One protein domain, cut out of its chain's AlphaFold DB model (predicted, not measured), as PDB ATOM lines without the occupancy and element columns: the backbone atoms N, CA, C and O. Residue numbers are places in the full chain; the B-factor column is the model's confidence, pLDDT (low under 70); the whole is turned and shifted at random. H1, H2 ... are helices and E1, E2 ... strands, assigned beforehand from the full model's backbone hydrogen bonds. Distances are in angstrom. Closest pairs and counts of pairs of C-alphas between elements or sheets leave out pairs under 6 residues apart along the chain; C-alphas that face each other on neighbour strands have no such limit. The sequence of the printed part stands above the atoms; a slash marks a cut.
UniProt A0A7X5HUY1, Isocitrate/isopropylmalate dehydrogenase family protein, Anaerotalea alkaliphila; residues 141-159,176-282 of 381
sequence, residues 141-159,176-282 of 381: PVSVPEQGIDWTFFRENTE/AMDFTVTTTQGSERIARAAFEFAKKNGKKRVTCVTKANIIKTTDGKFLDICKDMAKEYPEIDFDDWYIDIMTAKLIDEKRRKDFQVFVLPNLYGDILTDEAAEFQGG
ATOM      1  N   PRO A 141       1.252  15.697  25.593       91.75
ATOM      2  CA  PRO A 141      -0.188  15.599  25.778       91.75
ATOM      3  C   PRO A 141      -0.522  14.728  26.997       91.75
ATOM      4  O   PRO A 141       0.129  13.709  27.238       91.75
ATOM      5  N   VAL A 142      -1.554  15.117  27.741       90.94
ATOM      6  CA  VAL A 142      -2.140  14.338  28.839       90.94
ATOM      7  C   VAL A 142      -3.651  14.354  28.666       90.94
ATOM      8  O   VAL A 142      -4.261  15.422  28.666       90.94
ATOM      9  N   SER A 143      -4.253  13.175  28.522       88.38
ATOM     10  CA  SER A 143      -5.694  13.036  28.305       88.38
ATOM     11  C   SER A 143      -6.280  11.988  29.241       88.38
ATOM     12  O   SER A 143      -5.798  10.856  29.293       88.38
ATOM     13  N   VAL A 144      -7.309  12.396  29.983       90.00
ATOM     14  CA  VAL A 144      -8.096  11.560  30.899       90.00
ATOM     15  C   VAL A 144      -9.563  11.992  30.754       90.00
ATOM     16  O   VAL A 144     -10.056  12.809  31.550       90.00
ATOM     17  N   PRO A 145     -10.253  11.552  29.681       87.62
ATOM     18  CA  PRO A 145     -11.574  12.061  29.304       87.62
ATOM     19  C   PRO A 145     -12.627  11.952  30.410       87.62
ATOM     20  O   PRO A 145     -13.423  12.872  30.596       87.62
ATOM     21  N   GLU A 146     -12.603  10.882  31.204       88.94
ATOM     22  CA  GLU A 146     -13.519  10.665  32.327       88.94
ATOM     23  C   GLU A 146     -13.356  11.702  33.451       88.94
ATOM     24  O   GLU A 146     -14.290  11.953  34.215       88.94
ATOM     25  N   GLN A 147     -12.195  12.355  33.522       90.81
ATOM     26  CA  GLN A 147     -11.908  13.455  34.445       90.81
ATOM     27  C   GLN A 147     -12.057  14.838  33.787       90.81
ATOM     28  O   GLN A 147     -11.876  15.860  34.458       90.81
ATOM     29  N   GLY A 148     -12.406  14.881  32.493       91.81
ATOM     30  CA  GLY A 148     -12.460  16.098  31.682       91.81
ATOM     31  C   GLY A 148     -11.084  16.710  31.419       91.81
ATOM     32  O   GLY A 148     -10.984  17.926  31.270       91.81
ATOM     33  N   ILE A 149     -10.026  15.895  31.434       94.56
ATOM     34  CA  ILE A 149      -8.644  16.335  31.230       94.56
ATOM     35  C   ILE A 149      -8.261  16.117  29.767       94.56
ATOM     36  O   ILE A 149      -8.332  14.995  29.272       94.56
ATOM     37  N   ASP A 150      -7.822  17.183  29.106       94.19
ATOM     38  CA  ASP A 150      -7.275  17.162  27.747       94.19
ATOM     39  C   ASP A 150      -6.268  18.313  27.596       94.19
ATOM     40  O   ASP A 150      -6.549  19.391  27.048       94.19
ATOM     41  N   TRP A 151      -5.095  18.086  28.184       96.81
ATOM     42  CA  TRP A 151      -4.009  19.046  28.306       96.81
ATOM     43  C   TRP A 151      -2.931  18.802  27.259       96.81
ATOM     44  O   TRP A 151      -2.578  17.670  26.935       96.81
ATOM     45  N   THR A 152      -2.331  19.875  26.762       96.88
ATOM     46  CA  THR A 152      -1.105  19.809  25.968       96.88
ATOM     47  C   THR A 152      -0.114  20.840  26.470       96.88
ATOM     48  O   THR A 152      -0.370  22.043  26.442       96.88
ATOM     49  N   PHE A 153       1.037  20.364  26.928       97.94
ATOM     50  CA  PHE A 153       2.091  21.207  27.464       97.94
ATOM     51  C   PHE A 153       3.129  21.506  26.386       97.94
ATOM     52  O   PHE A 153       3.644  20.583  25.762       97.94
ATOM     53  N   PHE A 154       3.453  22.785  26.215       98.38
ATOM     54  CA  PHE A 154       4.564  23.306  25.427       98.38
ATOM     55  C   PHE A 154       5.617  23.858  26.384       98.38
ATOM     56  O   PHE A 154       5.564  25.005  26.835       98.38
ATOM     57  N   ARG A 155       6.579  23.003  26.715       97.38
ATOM     58  CA  ARG A 155       7.721  23.335  27.561       97.38
ATOM     59  C   ARG A 155       8.870  23.818  26.683       97.38
ATOM     60  O   ARG A 155       9.311  23.109  25.780       97.38
ATOM     61  N   GLU A 156       9.393  24.999  26.984       96.06
ATOM     62  CA  GLU A 156      10.669  25.445  26.429       96.06
ATOM     63  C   GLU A 156      11.782  24.497  26.926       96.06
ATOM     64  O   GLU A 156      11.862  24.200  28.111       96.06
ATOM     65  N   ASN A 157      12.601  23.955  26.031       93.12
ATOM     66  CA  ASN A 157      13.456  22.794  26.300       93.12
ATOM     67  C   ASN A 157      14.963  23.075  26.129       93.12
ATOM     68  O   ASN A 157      15.796  22.204  26.380       93.12
ATOM     69  N   THR A 158      15.322  24.287  25.696       90.88
ATOM     70  CA  THR A 158      16.688  24.716  25.336       90.88
ATOM     71  C   THR A 158      17.172  25.960  26.092       90.88
ATOM     72  O   THR A 158      18.324  26.362  25.933       90.88
ATOM     73  N   GLU A 159      16.327  26.567  26.922       92.00
ATOM     74  CA  GLU A 159      16.549  27.770  27.730       92.00
ATOM     75  C   GLU A 159      16.220  27.522  29.220       92.00
ATOM     76  O   GLU A 159      16.153  26.382  29.696       92.00
ATOM     77  N   ALA A 176      27.058  29.679  46.511       92.44
ATOM     78  CA  ALA A 176      26.912  29.087  45.186       92.44
ATOM     79  C   ALA A 176      25.858  29.848  44.370       92.44
ATOM     80  O   ALA A 176      24.835  30.280  44.903       92.44
ATOM     81  N   MET A 177      26.107  30.011  43.072       91.50
ATOM     82  CA  MET A 177      25.212  30.696  42.144       91.50
ATOM     83  C   MET A 177      24.990  29.864  40.886       91.50
ATOM     84  O   MET A 177      25.942  29.464  40.215       91.50
ATOM     85  N   ASP A 178      23.719  29.700  40.537       91.44
ATOM     86  CA  ASP A 178      23.261  29.199  39.247       91.44
ATOM     87  C   ASP A 178      22.474  30.282  38.518       91.44
ATOM     88  O   ASP A 178      21.994  31.253  39.110       91.44
ATOM     89  N   PHE A 179      22.342  30.116  37.207       90.75
ATOM     90  CA  PHE A 179      21.760  31.132  36.346       90.75
ATOM     91  C   PHE A 179      20.616  30.563  35.517       90.75
ATOM     92  O   PHE A 179      20.621  29.406  35.105       90.75
ATOM     93  N   THR A 180      19.675  31.441  35.197       93.12
ATOM     94  CA  THR A 180      18.629  31.201  34.209       93.12
ATOM     95  C   THR A 180      18.797  32.191  33.062       93.12
ATOM     96  O   THR A 180      19.155  33.353  33.280       93.12
ATOM     97  N   VAL A 181      18.577  31.736  31.829       95.56
ATOM     98  CA  VAL A 181      18.651  32.583  30.633       95.56
ATOM     99  C   VAL A 181      17.380  32.404  29.820       95.56
ATOM    100  O   VAL A 181      17.010  31.283  29.490       95.56
ATOM    101  N   THR A 182      16.767  33.521  29.441       96.75
ATOM    102  CA  THR A 182      15.614  33.569  28.538       96.75
ATOM    103  C   THR A 182      15.892  34.559  27.423       96.75
ATOM    104  O   THR A 182      16.316  35.694  27.666       96.75
ATOM    105  N   THR A 183      15.640  34.148  26.187       97.19
ATOM    106  CA  THR A 183      15.816  34.979  25.000       97.19
ATOM    107  C   THR A 183      14.475  35.273  24.346       97.19
ATOM    108  O   THR A 183      13.489  34.559  24.525       97.19
ATOM    109  N   THR A 184      14.438  36.358  23.571       97.44
ATOM    110  CA  THR A 184      13.247  36.703  22.791       97.44
ATOM    111  C   THR A 184      12.930  35.605  21.781       97.44
ATOM    112  O   THR A 184      11.819  35.096  21.769       97.44
ATOM    113  N   GLN A 185      13.932  35.171  21.010       96.06
ATOM    114  CA  GLN A 185      13.759  34.171  19.954       96.06
ATOM    115  C   GLN A 185      13.268  32.830  20.508       96.06
ATOM    116  O   GLN A 185      12.376  32.231  19.916       96.06
ATOM    117  N   GLY A 186      13.825  32.380  21.641       96.00
ATOM    118  CA  GLY A 186      13.423  31.143  22.311       96.00
ATOM    119  C   GLY A 186      11.987  31.182  22.835       96.00
ATOM    120  O   GLY A 186      11.240  30.225  22.643       96.00
ATOM    121  N   SER A 187      11.581  32.311  23.421       98.06
ATOM    122  CA  SER A 187      10.227  32.496  23.964       98.06
ATOM    123  C   SER A 187       9.175  32.675  22.864       98.06
ATOM    124  O   SER A 187       8.099  32.088  22.934       98.06
ATOM    125  N   GLU A 188       9.482  33.438  21.810       97.44
ATOM    126  CA  GLU A 188       8.561  33.672  20.688       97.44
ATOM    127  C   GLU A 188       8.233  32.372  19.951       97.44
ATOM    128  O   GLU A 188       7.070  32.111  19.649       97.44
ATOM    129  N   ARG A 189       9.241  31.527  19.682       96.62
ATOM    130  CA  ARG A 189       9.035  30.275  18.939       96.62
ATOM    131  C   ARG A 189       8.193  29.255  19.707       96.62
ATOM    132  O   ARG A 189       7.361  28.594  19.090       96.62
ATOM    133  N   ILE A 190       8.366  29.138  21.028       98.06
ATOM    134  CA  ILE A 190       7.558  28.223  21.852       98.06
ATOM    135  C   ILE A 190       6.142  28.755  22.068       98.06
ATOM    136  O   ILE A 190       5.191  27.986  21.943       98.06
ATOM    137  N   ALA A 191       5.985  30.064  22.297       98.44
ATOM    138  CA  ALA A 191       4.671  30.692  22.389       98.44
ATOM    139  C   ALA A 191       3.895  30.502  21.082       98.44
ATOM    140  O   ALA A 191       2.787  29.972  21.100       98.44
ATOM    141  N   ARG A 192       4.509  30.821  19.937       97.94
ATOM    142  CA  ARG A 192       3.887  30.619  18.624       97.94
ATOM    143  C   ARG A 192       3.496  29.160  18.393       97.94
ATOM    144  O   ARG A 192       2.382  28.908  17.954       97.94
ATOM    145  N   ALA A 193       4.360  28.201  18.738       97.25
ATOM    146  CA  ALA A 193       4.039  26.778  18.619       97.25
ATOM    147  C   ALA A 193       2.801  26.381  19.449       97.25
ATOM    148  O   ALA A 193       1.943  25.658  18.945       97.25
ATOM    149  N   ALA A 194       2.675  26.887  20.680       98.50
ATOM    150  CA  ALA A 194       1.524  26.624  21.543       98.50
ATOM    151  C   ALA A 194       0.221  27.232  20.989       98.50
ATOM    152  O   ALA A 194      -0.807  26.554  20.944       98.50
ATOM    153  N   PHE A 195       0.258  28.487  20.530       98.62
ATOM    154  CA  PHE A 195      -0.909  29.169  19.958       98.62
ATOM    155  C   PHE A 195      -1.348  28.569  18.614       98.62
ATOM    156  O   PHE A 195      -2.538  28.320  18.415       98.62
ATOM    157  N   GLU A 196      -0.409  28.255  17.717       96.94
ATOM    158  CA  GLU A 196      -0.713  27.561  16.457       96.94
ATOM    159  C   GLU A 196      -1.309  26.174  16.705       96.94
ATOM    160  O   GLU A 196      -2.292  25.788  16.068       96.94
ATOM    161  N   PHE A 197      -0.769  25.430  17.677       96.44
ATOM    162  CA  PHE A 197      -1.350  24.156  18.084       96.44
ATOM    163  C   PHE A 197      -2.777  24.332  18.603       96.44
ATOM    164  O   PHE A 197      -3.669  23.592  18.180       96.44
ATOM    165  N   ALA A 198      -3.007  25.306  19.486       98.12
ATOM    166  CA  ALA A 198      -4.329  25.576  20.029       98.12
ATOM    167  C   ALA A 198      -5.335  25.875  18.907       98.12
ATOM    168  O   ALA A 198      -6.386  25.235  18.835       98.12
ATOM    169  N   LYS A 199      -4.966  26.754  17.970       97.50
ATOM    170  CA  LYS A 199      -5.780  27.107  16.804       97.50
ATOM    171  C   LYS A 199      -6.087  25.900  15.917       97.50
ATOM    172  O   LYS A 199      -7.254  25.642  15.620       97.50
ATOM    173  N   LYS A 200      -5.060  25.140  15.520       93.75
ATOM    174  CA  LYS A 200      -5.188  23.983  14.616       93.75
ATOM    175  C   LYS A 200      -6.047  22.863  15.211       93.75
ATOM    176  O   LYS A 200      -6.744  22.180  14.469       93.75
ATOM    177  N   ASN A 201      -6.019  22.697  16.533       93.12
ATOM    178  CA  ASN A 201      -6.733  21.631  17.245       93.12
ATOM    179  C   ASN A 201      -8.027  22.115  17.922       93.12
ATOM    180  O   ASN A 201      -8.578  21.423  18.775       93.12
ATOM    181  N   GLY A 202      -8.511  23.316  17.582       95.44
ATOM    182  CA  GLY A 202      -9.771  23.850  18.104       95.44
ATOM    183  C   GLY A 202      -9.776  24.143  19.609       95.44
ATOM    184  O   GLY A 202     -10.850  24.353  20.179       95.44
ATOM    185  N   LYS A 203      -8.604  24.191  20.253       97.50
ATOM    186  CA  LYS A 203      -8.464  24.612  21.649       97.50
ATOM    187  C   LYS A 203      -8.760  26.108  21.751       97.50
ATOM    188  O   LYS A 203      -8.497  26.886  20.835       97.50
ATOM    189  N   LYS A 204      -9.344  26.504  22.873       98.00
ATOM    190  CA  LYS A 204      -9.833  27.856  23.150       98.00
ATOM    191  C   LYS A 204      -9.009  28.593  24.187       98.00
ATOM    192  O   LYS A 204      -9.235  29.782  24.350       98.00
ATOM    193  N   ARG A 205      -8.071  27.923  24.864       98.56
ATOM    194  CA  ARG A 205      -7.252  28.539  25.909       98.56
ATOM    195  C   ARG A 205      -5.781  28.155  25.829       98.56
ATOM    196  O   ARG A 205      -5.460  26.969  25.721       98.56
ATOM    197  N   VAL A 206      -4.914  29.159  25.958       98.88
ATOM    198  CA  VAL A 206      -3.473  29.012  26.191       98.88
ATOM    199  C   VAL A 206      -3.120  29.679  27.519       98.88
ATOM    200  O   VAL A 206      -3.332  30.876  27.696       98.88
ATOM    201  N   THR A 207      -2.546  28.907  28.435       98.81
ATOM    202  CA  THR A 207      -2.172  29.346  29.778       98.81
ATOM    203  C   THR A 207      -0.653  29.446  29.911       98.81
ATOM    204  O   THR A 207       0.060  28.448  29.771       98.81
ATOM    205  N   CYS A 208      -0.133  30.639  30.205       98.75
ATOM    206  CA  CYS A 208       1.288  30.845  30.497       98.75
ATOM    207  C   CYS A 208       1.576  30.597  31.981       98.75
ATOM    208  O   CYS A 208       0.952  31.211  32.846       98.75
ATOM    209  N   VAL A 209       2.534  29.723  32.300       98.62
ATOM    210  CA  VAL A 209       2.859  29.387  33.697       98.62
ATOM    211  C   VAL A 209       4.293  29.778  34.020       98.62
ATOM    212  O   VAL A 209       5.236  29.289  33.400       98.62
ATOM    213  N   THR A 210       4.467  30.662  35.003       98.25
ATOM    214  CA  THR A 210       5.777  31.246  35.346       98.25
ATOM    215  C   THR A 210       5.941  31.478  36.852       98.25
ATOM    216  O   THR A 210       5.054  31.167  37.641       98.25
ATOM    217  N   LYS A 211       7.053  32.072  37.288       97.38
ATOM    218  CA  LYS A 211       7.206  32.707  38.604       97.38
ATOM    219  C   LYS A 211       7.599  34.183  38.456       97.38
ATOM    220  O   LYS A 211       8.422  34.702  39.212       97.38
ATOM    221  N   ALA A 212       6.998  34.887  37.491       97.00
ATOM    222  CA  ALA A 212       7.355  36.267  37.135       97.00
ATOM    223  C   ALA A 212       7.213  37.297  38.278       97.00
ATOM    224  O   ALA A 212       7.839  38.355  38.231       97.00
ATOM    225  N   ASN A 213       6.449  36.995  39.338       95.25
ATOM    226  CA  ASN A 213       6.391  37.832  40.543       95.25
ATOM    227  C   ASN A 213       7.720  37.885  41.320       95.25
ATOM    228  O   ASN A 213       8.015  38.904  41.949       95.25
ATOM    229  N   ILE A 214       8.516  36.814  41.267       96.94
ATOM    230  CA  ILE A 214       9.828  36.714  41.920       96.94
ATOM    231  C   ILE A 214      10.950  36.804  40.881       96.94
ATOM    232  O   ILE A 214      11.860  37.623  41.020       96.94
ATOM    233  N   ILE A 215      10.867  36.017  39.805       96.00
ATOM    234  CA  ILE A 215      11.890  35.920  38.758       96.00
ATOM    235  C   ILE A 215      11.602  36.941  37.650       96.00
ATOM    236  O   ILE A 215      11.201  36.632  36.533       96.00
ATOM    237  N   LYS A 216      11.778  38.221  37.971       95.38
ATOM    238  CA  LYS A 216      11.285  39.322  37.126       95.38
ATOM    239  C   LYS A 216      11.930  39.399  35.739       95.38
ATOM    240  O   LYS A 216      11.274  39.799  34.788       95.38
ATOM    241  N   THR A 217      13.213  39.067  35.609       97.12
ATOM    242  CA  THR A 217      13.971  39.306  34.370       97.12
ATOM    243  C   THR A 217      13.735  38.242  33.305       97.12
ATOM    244  O   THR A 217      13.474  38.592  32.158       97.12
ATOM    245  N   THR A 218      13.828  36.957  33.653       97.50
ATOM    246  CA  THR A 218      13.630  35.859  32.696       97.50
ATOM    247  C   THR A 218      12.159  35.535  32.520       97.50
ATOM    248  O   THR A 218      11.644  35.613  31.407       97.50
ATOM    249  N   ASP A 219      11.452  35.262  33.613       98.12
ATOM    250  CA  ASP A 219      10.050  34.864  33.546       98.12
ATOM    251  C   ASP A 219       9.145  36.033  33.179       98.12
ATOM    252  O   ASP A 219       8.189  35.845  32.435       98.12
ATOM    253  N   GLY A 220       9.461  37.244  33.652       98.25
ATOM    254  CA  GLY A 220       8.756  38.450  33.217       98.25
ATOM    255  C   GLY A 220       8.893  38.662  31.710       98.25
ATOM    256  O   GLY A 220       7.891  38.833  31.027       98.25
ATOM    257  N   LYS A 221      10.108  38.515  31.163       98.38
ATOM    258  CA  LYS A 221      10.335  38.577  29.712       98.38
ATOM    259  C   LYS A 221       9.561  37.493  28.954       98.38
ATOM    260  O   LYS A 221       8.991  37.787  27.908       98.38
ATOM    261  N   PHE A 222       9.552  36.257  29.454       98.62
ATOM    262  CA  PHE A 222       8.791  35.157  28.854       98.62
ATOM    263  C   PHE A 222       7.285  35.455  28.838       98.62
ATOM    264  O   PHE A 222       6.628  35.289  27.810       98.62
ATOM    265  N   LEU A 223       6.754  35.938  29.965       98.69
ATOM    266  CA  LEU A 223       5.349  36.296  30.130       98.69
ATOM    267  C   LEU A 223       4.938  37.447  29.206       98.69
ATOM    268  O   LEU A 223       3.899  37.353  28.556       98.69
ATOM    269  N   ASP A 224       5.749  38.502  29.116       98.69
ATOM    270  CA  ASP A 224       5.489  39.643  28.231       98.69
ATOM    271  C   ASP A 224       5.419  39.199  26.765       98.69
ATOM    272  O   ASP A 224       4.494  39.567  26.046       98.69
ATOM    273  N   ILE A 225       6.331  38.317  26.345       98.69
ATOM    274  CA  ILE A 225       6.322  37.749  24.990       98.69
ATOM    275  C   ILE A 225       5.076  36.889  24.750       98.69
ATOM    276  O   ILE A 225       4.478  36.975  23.680       98.69
ATOM    277  N   CYS A 226       4.644  36.085  25.726       98.75
ATOM    278  CA  CYS A 226       3.406  35.308  25.599       98.75
ATOM    279  C   CYS A 226       2.170  36.219  25.495       98.75
ATOM    280  O   CYS A 226       1.279  35.952  24.690       98.75
ATOM    281  N   LYS A 227       2.135  37.318  26.261       98.69
ATOM    282  CA  LYS A 227       1.080  38.344  26.188       98.69
ATOM    283  C   LYS A 227       1.060  39.056  24.843       98.69
ATOM    284  O   LYS A 227      -0.016  39.336  24.318       98.69
ATOM    285  N   ASP A 228       2.227  39.354  24.284       98.56
ATOM    286  CA  ASP A 228       2.334  39.937  22.950       98.56
ATOM    287  C   ASP A 228       1.879  38.947  21.873       98.56
ATOM    288  O   ASP A 228       1.085  39.327  21.014       98.56
ATOM    289  N   MET A 229       2.274  37.673  21.978       98.50
ATOM    290  CA  MET A 229       1.822  36.603  21.083       98.50
ATOM    291  C   MET A 229       0.299  36.449  21.103       98.50
ATOM    292  O   MET A 229      -0.314  36.333  20.048       98.50
ATOM    293  N   ALA A 230      -0.337  36.522  22.277       98.56
ATOM    294  CA  ALA A 230      -1.791  36.408  22.412       98.56
ATOM    295  C   ALA A 230      -2.567  37.435  21.564       98.56
ATOM    296  O   ALA A 230      -3.669  37.150  21.101       98.56
ATOM    297  N   LYS A 231      -1.987  38.615  21.300       98.44
ATOM    298  CA  LYS A 231      -2.608  39.653  20.455       98.44
ATOM    299  C   LYS A 231      -2.744  39.217  18.992       98.44
ATOM    300  O   LYS A 231      -3.604  39.743  18.292       98.44
ATOM    301  N   GLU A 232      -1.913  38.279  18.535       98.19
ATOM    302  CA  GLU A 232      -1.986  37.700  17.186       98.19
ATOM    303  C   GLU A 232      -3.109  36.648  17.054       98.19
ATOM    304  O   GLU A 232      -3.491  36.310  15.933       98.19
ATOM    305  N   TYR A 233      -3.670  36.165  18.173       98.25
ATOM    306  CA  TYR A 233      -4.686  35.102  18.226       98.25
ATOM    307  C   TYR A 233      -5.904  35.517  19.076       98.25
ATOM    308  O   TYR A 233      -6.155  34.924  20.128       98.25
ATOM    309  N   PRO A 234      -6.682  36.533  18.655       96.94
ATOM    310  CA  PRO A 234      -7.805  37.065  19.436       96.94
ATOM    311  C   PRO A 234      -8.933  36.050  19.698       96.94
ATOM    312  O   PRO A 234      -9.799  36.301  20.533       96.94
ATOM    313  N   GLU A 235      -8.957  34.926  18.979       96.88
ATOM    314  CA  GLU A 235      -9.906  33.826  19.158       96.88
ATOM    315  C   GLU A 235      -9.534  32.830  20.275       96.88
ATOM    316  O   GLU A 235     -10.314  31.913  20.552       96.88
ATOM    317  N   ILE A 236      -8.355  32.982  20.889       98.62
ATOM    318  CA  ILE A 236      -7.839  32.128  21.965       98.62
ATOM    319  C   ILE A 236      -7.780  32.940  23.260       98.62
ATOM    320  O   ILE A 236      -7.088  33.953  23.341       98.62
ATOM    321  N   ASP A 237      -8.456  32.457  24.302       98.56
ATOM    322  CA  ASP A 237      -8.317  32.997  25.650       98.56
ATOM    323  C   ASP A 237      -6.874  32.811  26.127       98.56
ATOM    324  O   ASP A 237      -6.355  31.691  26.166       98.56
ATOM    325  N   PHE A 238      -6.245  33.902  26.552       98.69
ATOM    326  CA  PHE A 238      -4.945  33.865  27.206       98.69
ATOM    327  C   PHE A 238      -5.083  34.217  28.684       98.69
ATOM    328  O   PHE A 238      -5.640  35.260  29.035       98.69
ATOM    329  N   ASP A 239      -4.532  33.371  29.548       98.25
ATOM    330  CA  ASP A 239      -4.357  33.658  30.968       98.25
ATOM    331  C   ASP A 239      -2.945  33.295  31.443       98.25
ATOM    332  O   ASP A 239      -2.205  32.550  30.795       98.25
ATOM    333  N   ASP A 240      -2.545  33.863  32.580       98.19
ATOM    334  CA  ASP A 240      -1.260  33.576  33.204       98.19
ATOM    335  C   ASP A 240      -1.413  33.185  34.671       98.19
ATOM    336  O   ASP A 240      -2.270  33.696  35.392       98.19
ATOM    337  N   TRP A 241      -0.592  32.225  35.093       98.38
ATOM    338  CA  TRP A 241      -0.597  31.679  36.444       98.38
ATOM    339  C   TRP A 241       0.816  31.565  36.983       98.38
ATOM    340  O   TRP A 241       1.770  31.271  36.256       98.38
ATOM    341  N   TYR A 242       0.943  31.724  38.299       98.31
ATOM    342  CA  TYR A 242       2.184  31.374  38.966       98.31
ATOM    343  C   TYR A 242       2.265  29.873  39.227       98.31
ATOM    344  O   TYR A 242       1.266  29.245  39.577       98.31
ATOM    345  N   ILE A 243       3.457  29.301  39.060       97.56
ATOM    346  CA  ILE A 243       3.682  27.854  39.147       97.56
ATOM    347  C   ILE A 243       3.196  27.252  40.476       97.56
ATOM    348  O   ILE A 243       2.607  26.182  40.472       97.56
ATOM    349  N   ASP A 244       3.336  27.961  41.596       95.88
ATOM    350  CA  ASP A 244       2.890  27.511  42.924       95.88
ATOM    351  C   ASP A 244       1.374  27.353  43.053       95.88
ATOM    352  O   ASP A 244       0.906  26.416  43.691       95.88
ATOM    353  N   ILE A 245       0.597  28.267  42.469       96.94
ATOM    354  CA  ILE A 245      -0.862  28.132  42.462       96.94
ATOM    355  C   ILE A 245      -1.325  27.205  41.332       96.94
ATOM    356  O   ILE A 245      -2.337  26.525  41.485       96.94
ATOM    357  N   MET A 246      -0.586  27.139  40.220       97.88
ATOM    358  CA  MET A 246      -0.900  26.252  39.100       97.88
ATOM    359  C   MET A 246      -0.868  24.781  39.521       97.88
ATOM    360  O   MET A 246      -1.837  24.076  39.255       97.88
ATOM    361  N   THR A 247       0.167  24.326  40.233       96.56
ATOM    362  CA  THR A 247       0.241  22.930  40.718       96.56
ATOM    363  C   THR A 247      -0.969  22.580  41.596       96.56
ATOM    364  O   THR A 247      -1.623  21.556  41.402       96.56
ATOM    365  N   ALA A 248      -1.386  23.494  42.481       96.31
ATOM    366  CA  ALA A 248      -2.599  23.331  43.284       96.31
ATOM    367  C   ALA A 248      -3.900  23.347  42.453       96.31
ATOM    368  O   ALA A 248      -4.885  22.717  42.835       96.31
ATOM    369  N   LYS A 249      -3.943  24.072  41.327       96.56
ATOM    370  CA  LYS A 249      -5.116  24.118  40.436       96.56
ATOM    371  C   LYS A 249      -5.185  22.984  39.431       96.56
ATOM    372  O   LYS A 249      -6.286  22.682  38.973       96.56
ATOM    373  N   LEU A 250      -4.069  22.324  39.153       95.62
ATOM    374  CA  LEU A 250      -4.042  21.124  38.330       95.62
ATOM    375  C   LEU A 250      -4.750  19.947  39.028       95.62
ATOM    376  O   LEU A 250      -5.450  19.171  38.381       95.62
ATOM    377  N   ILE A 251      -4.651  19.864  40.360       95.06
ATOM    378  CA  ILE A 251      -5.352  18.856  41.179       95.06
ATOM    379  C   ILE A 251      -6.786  19.258  41.571       95.06
ATOM    380  O   ILE A 251      -7.572  18.416  41.995       95.06
ATOM    381  N   ASP A 252      -7.151  20.537  41.437       95.94
ATOM    382  CA  ASP A 252      -8.494  21.032  41.749       95.94
ATOM    383  C   ASP A 252      -9.477  20.596  40.658       95.94
ATOM    384  O   ASP A 252      -9.521  21.179  39.574       95.94
ATOM    385  N   GLU A 253     -10.309  19.593  40.950       94.69
ATOM    386  CA  GLU A 253     -11.261  19.034  39.987       94.69
ATOM    387  C   GLU A 253     -12.173  20.078  39.347       94.69
ATOM    388  O   GLU A 253     -12.597  19.895  38.210       94.69
ATOM    389  N   LYS A 254     -12.482  21.180  40.042       93.06
ATOM    390  CA  LYS A 254     -13.337  22.236  39.491       93.06
ATOM    391  C   LYS A 254     -12.608  23.083  38.458       93.06
ATOM    392  O   LYS A 254     -13.261  23.590  37.557       93.06
ATOM    393  N   ARG A 255     -11.289  23.243  38.603       94.38
ATOM    394  CA  ARG A 255     -10.476  24.152  37.787       94.38
ATOM    395  C   ARG A 255      -9.718  23.439  36.677       94.38
ATOM    396  O   ARG A 255      -9.585  23.986  35.591       94.38
ATOM    397  N   ARG A 256      -9.256  22.215  36.924       94.50
ATOM    398  CA  ARG A 256      -8.352  21.479  36.034       94.50
ATOM    399  C   ARG A 256      -8.905  21.259  34.616       94.50
ATOM    400  O   ARG A 256      -8.149  21.217  33.653       94.50
ATOM    401  N   LYS A 257     -10.235  21.177  34.492       94.75
ATOM    402  CA  LYS A 257     -10.971  21.008  33.223       94.75
ATOM    403  C   LYS A 257     -11.017  22.277  32.363       94.75
ATOM    404  O   LYS A 257     -11.326  22.195  31.181       94.75
ATOM    405  N   ASP A 258     -10.722  23.441  32.944       95.19
ATOM    406  CA  ASP A 258     -10.703  24.716  32.218       95.19
ATOM    407  C   ASP A 258      -9.406  24.910  31.417       95.19
ATOM    408  O   ASP A 258      -9.346  25.772  30.539       95.19
ATOM    409  N   PHE A 259      -8.349  24.165  31.750       97.69
ATOM    410  CA  PHE A 259      -7.057  24.268  31.081       97.69
ATOM    411  C   PHE A 259      -6.991  23.365  29.853       97.69
ATOM    412  O   PHE A 259      -7.576  22.285  29.826       97.69
ATOM    413  N   GLN A 260      -6.253  23.809  28.834       98.00
ATOM    414  CA  GLN A 260      -6.162  23.107  27.555       98.00
ATOM    415  C   GLN A 260      -4.736  23.088  27.014       98.00
ATOM    416  O   GLN A 260      -4.157  22.018  26.855       98.00
ATOM    417  N   VAL A 261      -4.150  24.254  26.746       98.75
ATOM    418  CA  VAL A 261      -2.767  24.358  26.273       98.75
ATOM    419  C   VAL A 261      -1.957  25.154  27.275       98.75
ATOM    420  O   VAL A 261      -2.382  26.224  27.698       98.75
ATOM    421  N   PHE A 262      -0.787  24.652  27.645       98.81
ATOM    422  CA  PHE A 262       0.117  25.330  28.565       98.81
ATOM    423  C   PHE A 262       1.399  25.719  27.848       98.81
ATOM    424  O   PHE A 262       1.935  24.924  27.081       98.81
ATOM    425  N   VAL A 263       1.928  26.903  28.145       98.75
ATOM    426  CA  VAL A 263       3.247  27.345  27.678       98.75
ATOM    427  C   VAL A 263       4.116  27.721  28.875       98.75
ATOM    428  O   VAL A 263       3.722  28.549  29.701       98.75
ATOM    429  N   LEU A 264       5.279  27.072  29.012       98.31
ATOM    430  CA  LEU A 264       6.104  27.161  30.223       98.31
ATOM    431  C   LEU A 264       7.604  27.288  29.919       98.31
ATOM    432  O   LEU A 264       8.101  26.629  29.000       98.31
ATOM    433  N   PRO A 265       8.360  28.028  30.752       97.25
ATOM    434  CA  PRO A 265       9.805  27.880  30.861       97.25
ATOM    435  C   PRO A 265      10.215  26.459  31.273       97.25
ATOM    436  O   PRO A 265       9.454  25.719  31.902       97.25
ATOM    437  N   ASN A 266      11.466  26.111  30.980       94.75
ATOM    438  CA  ASN A 266      11.984  24.748  31.055       94.75
ATOM    439  C   ASN A 266      11.760  24.022  32.388       94.75
ATOM    440  O   ASN A 266      11.136  22.962  32.402       94.75
ATOM    441  N   LEU A 267      12.213  24.595  33.508       94.06
ATOM    442  CA  LEU A 267      12.137  23.941  34.821       94.06
ATOM    443  C   LEU A 267      10.690  23.705  35.282       94.06
ATOM    444  O   LEU A 267      10.378  22.652  35.827       94.06
ATOM    445  N   TYR A 268       9.800  24.669  35.049       96.19
ATOM    446  CA  TYR A 268       8.397  24.541  35.447       96.19
ATOM    447  C   TYR A 268       7.656  23.540  34.574       96.19
ATOM    448  O   TYR A 268       6.862  22.759  35.088       96.19
ATOM    449  N   GLY A 269       7.948  23.529  33.270       94.94
ATOM    450  CA  GLY A 269       7.437  22.507  32.369       94.94
ATOM    451  C   GLY A 269       7.899  21.103  32.758       94.94
ATOM    452  O   GLY A 269       7.106  20.177  32.653       94.94
ATOM    453  N   ASP A 270       9.140  20.934  33.230       91.62
ATOM    454  CA  ASP A 270       9.646  19.641  33.722       91.62
ATOM    455  C   ASP A 270       8.755  19.090  34.834       91.62
ATOM    456  O   ASP A 270       8.132  18.045  34.681       91.62
ATOM    457  N   ILE A 271       8.611  19.872  35.903       93.50
ATOM    458  CA  ILE A 271       7.889  19.474  37.111       93.50
ATOM    459  C   ILE A 271       6.398  19.286  36.813       93.50
ATOM    460  O   ILE A 271       5.826  18.243  37.118       93.50
ATOM    461  N   LEU A 272       5.765  20.278  36.178       95.75
ATOM    462  CA  LEU A 272       4.315  20.272  35.987       95.75
ATOM    463  C   LEU A 272       3.862  19.163  35.028       95.75
ATOM    464  O   LEU A 272       2.769  18.628  35.186       95.75
ATOM    465  N   THR A 273       4.681  18.807  34.034       92.81
ATOM    466  CA  THR A 273       4.318  17.720  33.111       92.81
ATOM    467  C   THR A 273       4.455  16.339  33.736       92.81
ATOM    468  O   THR A 273       3.685  15.453  33.372       92.81
ATOM    469  N   ASP A 274       5.375  16.153  34.684       90.12
ATOM    470  CA  ASP A 274       5.469  14.913  35.455       90.12
ATOM    471  C   ASP A 274       4.278  14.786  36.424       90.12
ATOM    472  O   ASP A 274       3.647  13.731  36.475       90.12
ATOM    473  N   GLU A 275       3.875  15.875  37.096       93.44
ATOM    474  CA  GLU A 275       2.627  15.911  37.884       93.44
ATOM    475  C   GLU A 275       1.396  15.594  37.019       93.44
ATOM    476  O   GLU A 275       0.524  14.821  37.417       93.44
ATOM    477  N   ALA A 276       1.328  16.159  35.810       92.69
ATOM    478  CA  ALA A 276       0.241  15.902  34.874       92.69
ATOM    479  C   ALA A 276       0.204  14.436  34.406       92.69
ATOM    480  O   ALA A 276      -0.875  13.862  34.260       92.69
ATOM    481  N   ALA A 277       1.364  13.810  34.194       88.12
ATOM    482  CA  ALA A 277       1.446  12.420  33.755       88.12
ATOM    483  C   ALA A 277       0.851  11.436  34.779       88.12
ATOM    484  O   ALA A 277       0.316  10.399  34.383       88.12
ATOM    485  N   GLU A 278       0.859  11.760  36.076       89.56
ATOM    486  CA  GLU A 278       0.248  10.898  37.097       89.56
ATOM    487  C   GLU A 278      -1.270  10.749  36.948       89.56
ATOM    488  O   GLU A 278      -1.824   9.701  37.283       89.56
ATOM    489  N   PHE A 279      -1.958  11.720  36.341       88.50
ATOM    490  CA  PHE A 279      -3.394  11.587  36.074       88.50
ATOM    491  C   PHE A 279      -3.712  10.488  35.047       88.50
ATOM    492  O   PHE A 279      -4.788   9.899  35.117       88.50
ATOM    493  N   GLN A 280      -2.790  10.184  34.124       80.38
ATOM    494  CA  GLN A 280      -2.969   9.181  33.059       80.38
ATOM    495  C   GLN A 280      -2.284   7.831  33.354       80.38
ATOM    496  O   GLN A 280      -2.031   7.039  32.441       80.38
ATOM    497  N   GLY A 281      -1.975   7.563  34.628       76.69
ATOM    498  CA  GLY A 281      -1.337   6.317  35.070       76.69
ATOM    499  C   GLY A 281       0.188   6.384  35.195       76.69
ATOM    500  O   GLY A 281       0.831   5.339  35.286       76.69
ATOM    501  N   GLY A 282       0.757   7.590  35.206       79.44
ATOM    502  CA  GLY A 282       2.162   7.846  35.509       79.44
ATOM    503  C   GLY A 282       3.047   8.073  34.287       79.44
ATOM    504  O   GLY A 282       2.650   7.939  33.128       79.44
TER     505      GLY A 282
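What this domain is: This is residues 141 to 159 and 176 to 282 of the 381 residues of the protein "Isocitrate/isopropylmalate dehydrogenase family protein" of Anaerotalea alkaliphila (UniProt A0A7X5HUY1). A twisted sheet of five strands makes the middle of three layers, with H1 and H2 packed on one face and H4 and the shorter H3 on the other. The hairpin E1 and E2 lies at one edge of the sheet, whose order is E1 E2 E5 E3 E4; it is mixed, E1 being antiparallel to E2 and the other neighbour pairs parallel. The printed part has 126 residues, with four named helices and five named strands in the order E1 E2 H1 E3 H2 E4 H3 E5 H4, and its class is mixed, helices and strands. It is compact, with a radius of gyration of the C-alphas of 14.0 A and spans of 43 by 38 by 22 A.

How they stand to each other: Begin at residues 141 to 144, edge strand E1, which forms a hairpin with E2, residues 149 to 156; N 142 and O 151 are within hydrogen-bond range at 2.9 A. Beside E2 find its parallel neighbour E5, residues 261 to 264, with N 154 and O 262 at 2.8 A. H1, residues 184 to 200, is over E5 at a height over the sheet of 8.5 A; its closest C-alphas to E5 are Ala 194 and Val 263, 6.4 A. E3, residues 205 to 210, is parallel to E5, with N 207 and O 261 at 2.8 A. H2, residues 218 to 230, is over E3 on the same face as H1; the two helices touch, closest at C-alphas 187 and 222, 5.7 A, at a steep tilt of 40 degrees. Edge strand E4, residues 237 to 242, is parallel to E3, with N 208 and O 239 at 2.9 A; E3, H2, E4 are a strand-helix-strand unit, two parallel neighbour strands with a helix between, its crossover right-handed. On the opposite face H3, residues 243 to 250, touches H4, residues 266 to 278, closest at C-alphas 247 and 272, 6.8 A; E4, H3, E5 are a split unit, with E3 between the strands, its crossover also right-handed. Every O i to N i+4 pair is within hydrogen-bond range in H1, H2 and H4, and 3 of 4 in H3.

Where its parts are: Find C-alpha 141 at (-0.188, 15.599, 25.778), where E1 begins. E2 runs 21.9 A, H1 23.8 A from C-alpha 184 at (13.247, 36.703, 22.791), H2 18.5 A, and H4 19.1 A to C-alpha 278 at (0.248, 10.898, 37.097).

The domain as a whole: Look for the cut, where residues 160 to 175 are not printed and C-alphas 159 and 176 are 20.3 A apart. Of the links printed whole, none is long. The mean pLDDT of the printed part is 95.5, and no printed residue is under 70.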